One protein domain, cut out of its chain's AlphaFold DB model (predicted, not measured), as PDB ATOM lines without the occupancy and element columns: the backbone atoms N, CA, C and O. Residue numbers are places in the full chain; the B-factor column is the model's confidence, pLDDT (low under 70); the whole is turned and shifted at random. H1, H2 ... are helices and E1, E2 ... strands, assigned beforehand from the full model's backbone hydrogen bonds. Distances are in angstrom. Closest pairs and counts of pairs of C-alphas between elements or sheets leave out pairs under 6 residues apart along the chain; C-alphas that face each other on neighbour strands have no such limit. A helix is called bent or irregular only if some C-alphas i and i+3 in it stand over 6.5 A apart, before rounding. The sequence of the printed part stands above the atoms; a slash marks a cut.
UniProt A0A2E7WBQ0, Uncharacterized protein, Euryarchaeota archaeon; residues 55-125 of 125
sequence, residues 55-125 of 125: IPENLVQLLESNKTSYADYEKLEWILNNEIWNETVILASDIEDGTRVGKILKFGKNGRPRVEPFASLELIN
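AT A GLANCE: This is residues 55 to 125 of the 125 residues of an uncharacterized protein of Euryarchaeota archaeon (UniProt A0A2E7WBQ0). A twisted sheet of three bent strands has two helices, H1 and H2, packed on one end, while its other end reaches out beyond them. The printed part has 71 residues, ordered H1, H2, E1, E2, E3; the sheet, E1 - E2 - E3, is an antiparallel meander, each strand pairing with the one before. The mixed helix-and-strand whole is compact, radius of gyration of the C-alphas 12.8 A, spanning 36 by 25 by 20 A.

HOW THE PARTS SIT: Inner strand E2, residues 99 to 107, forms hairpins with E1, residues 88 to 96, and E3, residues 113 to 120. Within hydrogen-bond range are N 94 and O 101, 2.8 A, and N 104 and O 116, 2.9 A. H2, residues 70 to 82, is on the sheet over E1; their closest C-alphas, Asp 72 and Val 89, are 6.5 A apart. H1, residues 57 to 65, is on the sheet, height 10.3 A. H1 and H2, a helical hairpin, only just touch, with 3 pairs of C-alphas within 8 A, through residues 72 to 73 of H2 alone; the closest are Leu 63 and Tyr 73, 7.6 A. Every O i to N i+4 pair in both is within hydrogen-bond range.

IN THESE COORDINATES: E1 measures 21.0 A, E2 23.7 A, E3 20.6 A, H2 18.5 A, H1 12.1 A. C-alpha 57 is at (187.202, 339.366, 302.099), C-alpha 120 at (198.602, 332.526, 276.044).

THE WHOLE: The farthest C-alphas, Glu 57 and Asn 125, are 37.8 A apart. The printed part has no cut; no link is long. Residues 121 to 125 have pLDDT under 70.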
ATOM      1  N   ILE A  55     181.550 340.657 298.213       90.38
ATOM      2  CA  ILE A  55     182.630 339.742 297.840       90.38
ATOM      3  C   ILE A  55     183.310 339.212 299.113       90.38
ATOM      4  O   ILE A  55     183.588 339.981 300.032       90.38
ATOM      5  N   PRO A  56     183.653 337.912 299.184       91.44
ATOM      6  CA  PRO A  56     184.460 337.370 300.272       91.44
ATOM      7  C   PRO A  56     185.771 338.144 300.483       91.44
ATOM      8  O   PRO A  56     186.528 338.378 299.538       91.44
ATOM      9  N   GLU A  57     186.076 338.489 301.736       90.38
ATOM     10  CA  GLU A  57     187.202 339.366 302.099       90.38
ATOM     11  C   GLU A  57     188.557 338.861 301.574       90.38
ATOM     12  O   GLU A  57     189.390 339.641 301.114       90.38
ATOM     13  N   ASN A  58     188.763 337.543 301.545       90.75
ATOM     14  CA  ASN A  58     189.976 336.933 301.000       90.75
ATOM     15  C   ASN A  58     190.176 337.220 299.500       90.75
ATOM     16  O   ASN A  58     191.313 337.305 299.037       90.75
ATOM     17  N   LEU A  59     189.090 337.353 298.734       90.12
ATOM     18  CA  LEU A  59     189.148 337.701 297.315       90.12
ATOM     19  C   LEU A  59     189.314 339.208 297.114       90.12
ATOM     20  O   LEU A  59     190.051 339.615 296.219       90.12
ATOM     21  N   VAL A  60     188.697 340.026 297.972       91.12
ATOM     22  CA  VAL A  60     188.910 341.482 297.985       91.12
ATOM     23  C   VAL A  60     190.387 341.796 298.225       91.12
ATOM     24  O   VAL A  60     190.998 342.496 297.423       91.12
ATOM     25  N   GLN A  61     191.000 341.197 299.249       91.25
ATOM     26  CA  GLN A  61     192.426 341.380 299.545       91.25
ATOM     27  C   GLN A  61     193.328 340.934 298.383       91.25
ATOM     28  O   GLN A  61     194.361 341.555 298.114       91.25
ATOM     29  N   LEU A  62     192.947 339.867 297.669       90.62
ATOM     30  CA  LEU A  62     193.670 339.392 296.490       90.62
ATOM     31  C   LEU A  62     193.617 340.413 295.344       90.62
ATOM     32  O   LEU A  62     194.651 340.698 294.739       90.62
ATOM     33  N   LEU A  63     192.440 340.966 295.054       89.06
ATOM     34  CA  LEU A  63     192.242 342.003 294.037       89.06
ATOM     35  C   LEU A  63     193.016 343.285 294.390       89.06
ATOM     36  O   LEU A  63     193.746 343.823 293.555       89.06
ATOM     37  N   GLU A  64     192.949 343.728 295.649       90.00
ATOM     38  CA  GLU A  64     193.683 344.903 296.137       90.00
ATOM     39  C   GLU A  64     195.201 344.722 296.032       90.00
ATOM     40  O   GLU A  64     195.901 345.611 295.541       90.00
ATOM     41  N   SER A  65     195.712 343.546 296.408       90.56
ATOM     42  CA  SER A  65     197.144 343.223 296.322       90.56
ATOM     43  C   SER A  65     197.671 343.256 294.885       90.56
ATOM     44  O   SER A  65     198.831 343.602 294.663       90.56
ATOM     45  N   ASN A  66     196.827 342.914 293.908       87.69
ATOM     46  CA  ASN A  66     197.168 342.954 292.484       87.69
ATOM     47  C   ASN A  66     196.780 344.285 291.807       87.69
ATOM     48  O   ASN A  66     196.988 344.426 290.606       87.69
ATOM     49  N   LYS A  67     196.270 345.277 292.558       86.06
ATOM     50  CA  LYS A  67     195.846 346.599 292.053       86.06
ATOM     51  C   LYS A  67     194.876 346.509 290.865       86.06
ATOM     52  O   LYS A  67     194.993 347.265 289.900       86.06
ATOM     53  N   THR A  68     193.934 345.573 290.929       86.00
ATOM     54  CA  THR A  68     192.973 345.337 289.846       86.00
ATOM     55  C   THR A  68     191.975 346.486 289.697       86.00
ATOM     56  O   THR A  68     191.756 347.286 290.610       86.00
ATOM     57  N   SER A  69     191.358 346.578 288.521       84.12
ATOM     58  CA  SER A  69     190.450 347.666 288.173       84.12
ATOM     59  C   SER A  69     189.059 347.475 288.781       84.12
ATOM     60  O   SER A  69     188.659 346.365 289.118       84.12
ATOM     61  N   TYR A  70     188.262 348.549 288.832       83.75
ATOM     62  CA  TYR A  70     186.846 348.492 289.230       83.75
ATOM     63  C   TYR A  70     186.041 347.449 288.430       83.75
ATOM     64  O   TYR A  70     185.165 346.789 288.978       83.75
ATOM     65  N   ALA A  71     186.365 347.267 287.142       83.81
ATOM     66  CA  ALA A  71     185.692 346.284 286.291       83.81
ATOM     67  C   ALA A  71     185.907 344.845 286.783       83.81
ATOM     68  O   ALA A  71     185.012 344.017 286.652       83.81
ATOM     69  N   ASP A  72     187.073 344.560 287.367       88.44
ATOM     70  CA  ASP A  72     187.420 343.227 287.856       88.44
ATOM     71  C   ASP A  72     186.639 342.879 289.129       88.44
ATOM     72  O   ASP A  72     186.238 341.728 289.301       88.44
ATOM     73  N   TYR A  73     186.351 343.871 289.982       89.31
ATOM     74  CA  TYR A  73     185.456 343.701 291.134       89.31
ATOM     75  C   TYR A  73     184.021 343.419 290.683       89.31
ATOM     76  O   TYR A  73     183.417 342.462 291.162       89.31
ATOM     77  N   GLU A  74     183.493 344.208 289.737       86.44
ATOM     78  CA  GLU A  74     182.157 343.979 289.161       86.44
ATOM     79  C   GLU A  74     182.060 342.586 288.522       86.44
ATOM     80  O   GLU A  74     181.098 341.857 288.761       86.44
ATOM     81  N   LYS A  75     183.079 342.187 287.745       88.25
ATOM     82  CA  LYS A  75     183.137 340.861 287.124       88.25
ATOM     83  C   LYS A  75     183.154 339.758 288.182       88.25
ATOM     84  O   LYS A  75     182.431 338.776 288.045       88.25
ATOM     85  N   LEU A  76     183.966 339.905 289.231       89.19
ATOM     86  CA  LEU A  76     184.051 338.916 290.302       89.19
ATOM     87  C   LEU A  76     182.722 338.767 291.048       89.19
ATOM     88  O   LEU A  76     182.280 337.643 291.273       89.19
ATOM     89  N   GLU A  77     182.087 339.880 291.410       90.69
ATOM     90  CA  GLU A  77     180.764 339.865 292.034       90.69
ATOM     91  C   GLU A  77     179.745 339.160 291.129       90.69
ATOM     92  O   GLU A  77     179.001 338.298 291.591       90.69
ATOM     93  N   TRP A  78     179.742 339.477 289.833       88.44
ATOM     94  CA  TRP A  78     178.834 338.855 288.874       88.44
ATOM     95  C   TRP A  78     179.057 337.342 288.750       88.44
ATOM     96  O   TRP A  78     178.084 336.588 288.756       88.44
ATOM     97  N   ILE A  79     180.313 336.882 288.714       88.38
ATOM     98  CA  ILE A  79     180.657 335.450 288.705       88.38
ATOM     99  C   ILE A  79     180.124 334.749 289.956       88.38
ATOM    100  O   ILE A  79     179.552 333.666 289.849       88.38
ATOM    101  N   LEU A  80     180.315 335.355 291.132       88.12
ATOM    102  CA  LEU A  80     179.882 334.785 292.408       88.12
ATOM    103  C   LEU A  80     178.354 334.735 292.517       88.12
ATOM    104  O   LEU A  80     177.816 333.714 292.929       88.12
ATOM    105  N   ASN A  81     177.665 335.803 292.111       88.00
ATOM    106  CA  ASN A  81     176.208 335.908 292.208       88.00
ATOM    107  C   ASN A  81     175.468 334.993 291.224       88.00
ATOM    108  O   ASN A  81     174.379 334.524 291.541       88.00
ATOM    109  N   ASN A  82     176.044 334.745 290.045       87.44
ATOM    110  CA  ASN A  82     175.429 333.913 289.005       87.44
ATOM    111  C   ASN A  82     176.011 332.490 288.946       87.44
ATOM    112  O   ASN A  82     175.634 331.709 288.076       87.44
ATOM    113  N   GLU A  83     176.946 332.155 289.839       87.00
ATOM    114  CA  GLU A  83     177.634 330.858 289.899       87.00
ATOM    115  C   GLU A  83     178.316 330.443 288.574       87.00
ATOM    116  O   GLU A  83     178.404 329.263 288.218       87.00
ATOM    117  N   ILE A  84     178.842 331.419 287.827       85.88
ATOM    118  CA  ILE A  84     179.431 331.205 286.494       85.88
ATOM    119  C   ILE A  84     180.906 330.818 286.638       85.88
ATOM    120  O   ILE A  84     181.826 331.578 286.344       85.88
ATOM    121  N   TRP A  85     181.161 329.592 287.094       86.00
ATOM    122  CA  TRP A  85     182.519 329.124 287.416       86.00
ATOM    123  C   TRP A  85     183.444 328.915 286.212       86.00
ATOM    124  O   TRP A  85     184.649 328.752 286.390       86.00
ATOM    125  N   ASN A  86     182.896 328.902 284.994       84.06
ATOM    126  CA  ASN A  86     183.691 328.810 283.767       84.06
ATOM    127  C   ASN A  86     184.414 330.127 283.432       84.06
ATOM    128  O   ASN A  86     185.356 330.133 282.642       84.06
ATOM    129  N   GLU A  87     183.987 331.235 284.035       85.25
ATOM    130  CA  GLU A  87     184.606 332.538 283.847       85.25
ATOM    131  C   GLU A  87     185.850 332.728 284.714       85.25
ATOM    132  O   GLU A  87     186.041 332.101 285.761       85.25
ATOM    133  N   THR A  88     186.721 333.627 284.258       87.44
ATOM    134  CA  THR A  88     188.003 333.904 284.913       87.44
ATOM    135  C   THR A  88     188.231 335.402 285.053       87.44
ATOM    136  O   THR A  88     187.778 336.192 284.220       87.44
ATOM    137  N   VAL A  89     188.937 335.800 286.108       88.19
ATOM    138  CA  VAL A  89     189.338 337.195 286.337       88.19
ATOM    139  C   VAL A  89     190.849 337.295 286.176       88.19
ATOM    140  O   VAL A  89     191.593 336.527 286.787       88.19
ATOM    141  N   ILE A  90     191.317 338.222 285.342       87.88
ATOM    142  CA  ILE A  90     192.748 338.459 285.138       87.88
ATOM    143  C   ILE A  90     193.249 339.301 286.310       87.88
ATOM    144  O   ILE A  90     192.778 340.410 286.525       87.88
ATOM    145  N   LEU A  91     194.194 338.763 287.081       88.31
ATOM    146  CA  LEU A  91     194.782 339.473 288.219       88.31
ATOM    147  C   LEU A  91     195.981 340.311 287.785       88.31
ATOM    148  O   LEU A  91     196.165 341.431 288.240       88.31
ATOM    149  N   ALA A  92     196.805 339.747 286.906       86.56
ATOM    150  CA  ALA A  92     197.957 340.416 286.329       86.56
ATOM    151  C   ALA A  92     198.241 339.800 284.962       86.56
ATOM    152  O   ALA A  92     198.105 338.587 284.793       86.56
ATOM    153  N   SER A  93     198.664 340.615 284.003       86.19
ATOM    154  CA  SER A  93     199.177 340.136 282.724       86.19
ATOM    155  C   SER A  93     200.336 341.004 282.268       86.19
ATOM    156  O   SER A  93     200.263 342.222 282.417       86.19
ATOM    157  N   ASP A  94     201.341 340.375 281.682       84.44
ATOM    158  CA  ASP A  94     202.508 340.991 281.069       84.44
ATOM    159  C   ASP A  94     202.778 340.342 279.702       84.44
ATOM    160  O   ASP A  94     202.200 339.299 279.370       84.44
ATOM    161  N   ILE A  95     203.620 340.976 278.892       84.00
ATOM    162  CA  ILE A  95     204.052 340.457 277.595       84.00
ATOM    163  C   ILE A  95     205.529 340.089 277.707       84.00
ATOM    164  O   ILE A  95     206.391 340.963 277.752       84.00
ATOM    165  N   GLU A  96     205.818 338.792 277.689       82.56
ATOM    166  CA  GLU A  96     207.180 338.259 277.663       82.56
ATOM    167  C   GLU A  96     207.382 337.479 276.358       82.56
ATOM    168  O   GLU A  96     206.594 336.592 276.030       82.56
ATOM    169  N   ASP A  97     208.401 337.846 275.573       79.50
ATOM    170  CA  ASP A  97     208.759 337.186 274.304       79.50
ATOM    171  C   ASP A  97     207.577 336.987 273.326       79.50
ATOM    172  O   ASP A  97     207.428 335.950 272.678       79.50
ATOM    173  N   GLY A  98     206.690 337.986 273.228       79.50
ATOM    174  CA  GLY A  98     205.502 337.930 272.363       79.50
ATOM    175  C   GLY A  98     204.387 337.010 272.873       79.50
ATOM    176  O   GLY A  98     203.395 336.807 272.178       79.50
ATOM    177  N   THR A  99     204.524 336.476 274.086       80.19
ATOM    178  CA  THR A  99     203.509 335.676 274.769       80.19
ATOM    179  C   THR A  99     202.903 336.493 275.899       80.19
ATOM    180  O   THR A  99     203.613 337.091 276.707       80.19
ATOM    181  N   ARG A 100     201.571 336.500 275.989       81.75
ATOM    182  CA  ARG A 100     200.885 337.110 277.123       81.75
ATOM    183  C   ARG A 100     200.915 336.133 278.285       81.75
ATOM    184  O   ARG A 100     200.269 335.085 278.247       81.75
ATOM    185  N   VAL A 101     201.666 336.479 279.313       88.12
ATOM    186  CA  VAL A 101     201.815 335.677 280.525       88.12
ATOM    187  C   VAL A 101     201.184 336.403 281.695       88.12
ATOM    188  O   VAL A 101     201.080 337.625 281.709       88.12
ATOM    189  N   GLY A 102     200.710 335.675 282.693       88.62
ATOM    190  CA  GLY A 102     200.086 336.333 283.825       88.62
ATOM    191  C   GLY A 102     199.487 335.391 284.839       88.62
ATOM    192  O   GLY A 102     199.758 334.193 284.855       88.62
ATOM    193  N   LYS A 103     198.652 335.959 285.705       90.19
ATOM    194  CA  LYS A 103     197.912 335.250 286.743       90.19
ATOM    195  C   LYS A 103     196.427 335.484 286.551       90.19
ATOM    196  O   LYS A 103     195.987 336.618 286.365       90.19
ATOM    197  N   ILE A 104     195.665 334.410 286.663       91.06
ATOM    198  CA  ILE A 104     194.208 334.434 286.610       91.06
ATOM    199  C   ILE A 104     193.629 333.808 287.867       91.06
ATOM    200  O   ILE A 104     194.172 332.852 288.421       91.06
ATOM    201  N   LEU A 105     192.502 334.356 288.297       90.50
ATOM    202  CA  LEU A 105     191.616 333.760 289.274       90.50
ATOM    203  C   LEU A 105     190.570 332.931 288.525       90.50
ATOM    204  O   LEU A 105     189.808 333.457 287.713       90.50
ATOM    205  N   LYS A 106     190.548 331.633 288.811       89.69
ATOM    206  CA  LYS A 106     189.578 330.664 288.307       89.69
ATOM    207  C   LYS A 106     188.754 330.097 289.446       89.69
ATOM    208  O   LYS A 106     189.231 329.991 290.577       89.69
ATOM    209  N   PHE A 107     187.556 329.636 289.122       89.25
ATOM    210  CA  PHE A 107     186.719 328.894 290.050       89.25
ATOM    211  C   PHE A 107     186.643 327.428 289.627       89.25
ATOM    212  O   PHE A 107     186.429 327.094 288.467       89.25
ATOM    213  N   GLY A 108     186.864 326.517 290.575       83.69
ATOM    214  CA  GLY A 108     186.592 325.100 290.340       83.69
ATOM    215  C   GLY A 108     185.085 324.826 290.291       83.69
ATOM    216  O   GLY A 108     184.295 325.633 290.767       83.69
ATOM    217  N   LYS A 109     184.686 323.623 289.848       77.12
ATOM    218  CA  LYS A 109     183.273 323.167 289.819       77.12
ATOM    219  C   LYS A 109     182.519 323.299 291.152       77.12
ATOM    220  O   LYS A 109     181.299 323.267 291.167       77.12
ATOM    221  N   ASN A 110     183.247 323.434 292.257       78.31
ATOM    222  CA  ASN A 110     182.700 323.555 293.604       78.31
ATOM    223  C   ASN A 110     182.685 325.020 294.096       78.31
ATOM    224  O   ASN A 110     182.670 325.233 295.306       78.31
ATOM    225  N   GLY A 111     182.852 326.009 293.208       79.12
ATOM    226  CA  GLY A 111     182.974 327.431 293.562       79.12
ATOM    227  C   GLY A 111     184.266 327.788 294.310       79.12
ATOM    228  O   GLY A 111     184.396 328.873 294.869       79.12
ATOM    229  N   ARG A 112     185.250 326.877 294.363       85.25
ATOM    230  CA  ARG A 112     186.512 327.126 295.076       85.25
ATOM    231  C   ARG A 112     187.440 328.007 294.233       85.25
ATOM    232  O   ARG A 112     187.794 327.569 293.134       85.25
ATOM    233  N   PRO A 113     187.885 329.169 294.745       88.44
ATOM    234  CA  PRO A 113     188.814 330.034 294.031       88.44
ATOM    235  C   PRO A 113     190.201 329.390 293.940       88.44
ATOM    236  O   PRO A 113     190.693 328.786 294.897       88.44
ATOM    237  N   ARG A 114     190.842 329.527 292.780       88.81
ATOM    238  CA  ARG A 114     192.213 329.094 292.501       88.81
ATOM    239  C   ARG A 114     192.926 330.151 291.680       88.81
ATOM    240  O   ARG A 114     192.390 330.628 290.687       88.81
ATOM    241  N   VAL A 115     194.146 330.481 292.084       90.75
ATOM    242  CA  VAL A 115     195.028 331.342 291.299       90.75
ATOM    243  C   VAL A 115     195.958 330.451 290.495       90.75
ATOM    244  O   VAL A 115     196.685 329.643 291.070       90.75
ATOM    245  N   GLU A 116     195.927 330.596 289.176       88.75
ATOM    246  CA  GLU A 116     196.766 329.829 288.261       88.75
ATOM    247  C   GLU A 116     197.543 330.782 287.347       88.75
ATOM    248  O   GLU A 116     197.001 331.810 286.924       88.75
ATOM    249  N   PRO A 117     198.817 330.481 287.046       88.62
ATOM    250  CA  PRO A 117     199.516 331.179 285.988       88.62
ATOM    251  C   PRO A 117     198.911 330.792 284.637       88.62
ATOM    252  O   PRO A 117     198.497 329.650 284.430       88.62
ATOM    253  N   PHE A 118     198.890 331.734 283.703       86.56
ATOM    254  CA  PHE A 118     198.558 331.464 282.313       86.56
ATOM    255  C   PHE A 118     199.667 331.984 281.407       86.56
ATOM    256  O   PHE A 118     200.321 332.978 281.712       86.56
ATOM    257  N   ALA A 119     199.858 331.289 280.294       82.06
ATOM    258  CA  ALA A 119     200.649 331.739 279.167       82.06
ATOM    259  C   ALA A 119     199.787 331.498 277.931       82.06
ATOM    260  O   ALA A 119     199.440 330.355 277.631       82.06
ATOM    261  N   SER A 120     199.377 332.576 277.275       75.69
ATOM    262  CA  SER A 120     198.602 332.526 276.044       75.69
ATOM    263  C   SER A 120     199.391 333.197 274.932       75.69
ATOM    264  O   SER A 120     199.812 334.349 275.050       75.69
ATOM    265  N   LEU A 121     199.573 332.467 273.837       56.28
ATOM    266  CA  LEU A 121     199.988 333.034 272.563       56.28
ATOM    267  C   LEU A 121     198.755 333.715 271.958       56.28
ATOM    268  O   LEU A 121     198.064 333.124 271.132       56.28
ATOM    269  N   GLU A 122     198.416 334.925 272.409       50.78
ATOM    270  CA  GLU A 122     197.451 335.733 271.659       50.78
ATOM    271  C   GLU A 122     198.144 336.193 270.367       50.78
ATOM    272  O   GLU A 122     198.994 337.082 270.375       50.78
ATOM    273  N   LEU A 123     197.810 335.529 269.253       38.62
ATOM    274  CA  LEU A 123     198.031 336.049 267.908       38.62
ATOM    275  C   LEU A 123     197.337 337.409 267.831       38.62
ATOM    276  O   LEU A 123     196.121 337.496 267.978       38.62
ATOM    277  N   ILE A 124     198.134 338.450 267.614       32.97
ATOM    278  CA  ILE A 124     197.661 339.779 267.243       32.97
ATOM    279  C   ILE A 124     196.777 339.605 266.001       32.97
ATOM    280  O   ILE A 124     197.290 339.235 264.946       32.97
ATOM    281  N   ASN A 125     195.476 339.847 266.134       29.14
ATOM    282  CA  ASN A 125     194.575 340.123 265.019       29.14
ATOM    283  C   ASN A 125     193.784 341.383 265.345       29.14
ATOM    284  O   ASN A 125     193.176 341.416 266.438       29.14
TER     285      ASN A 125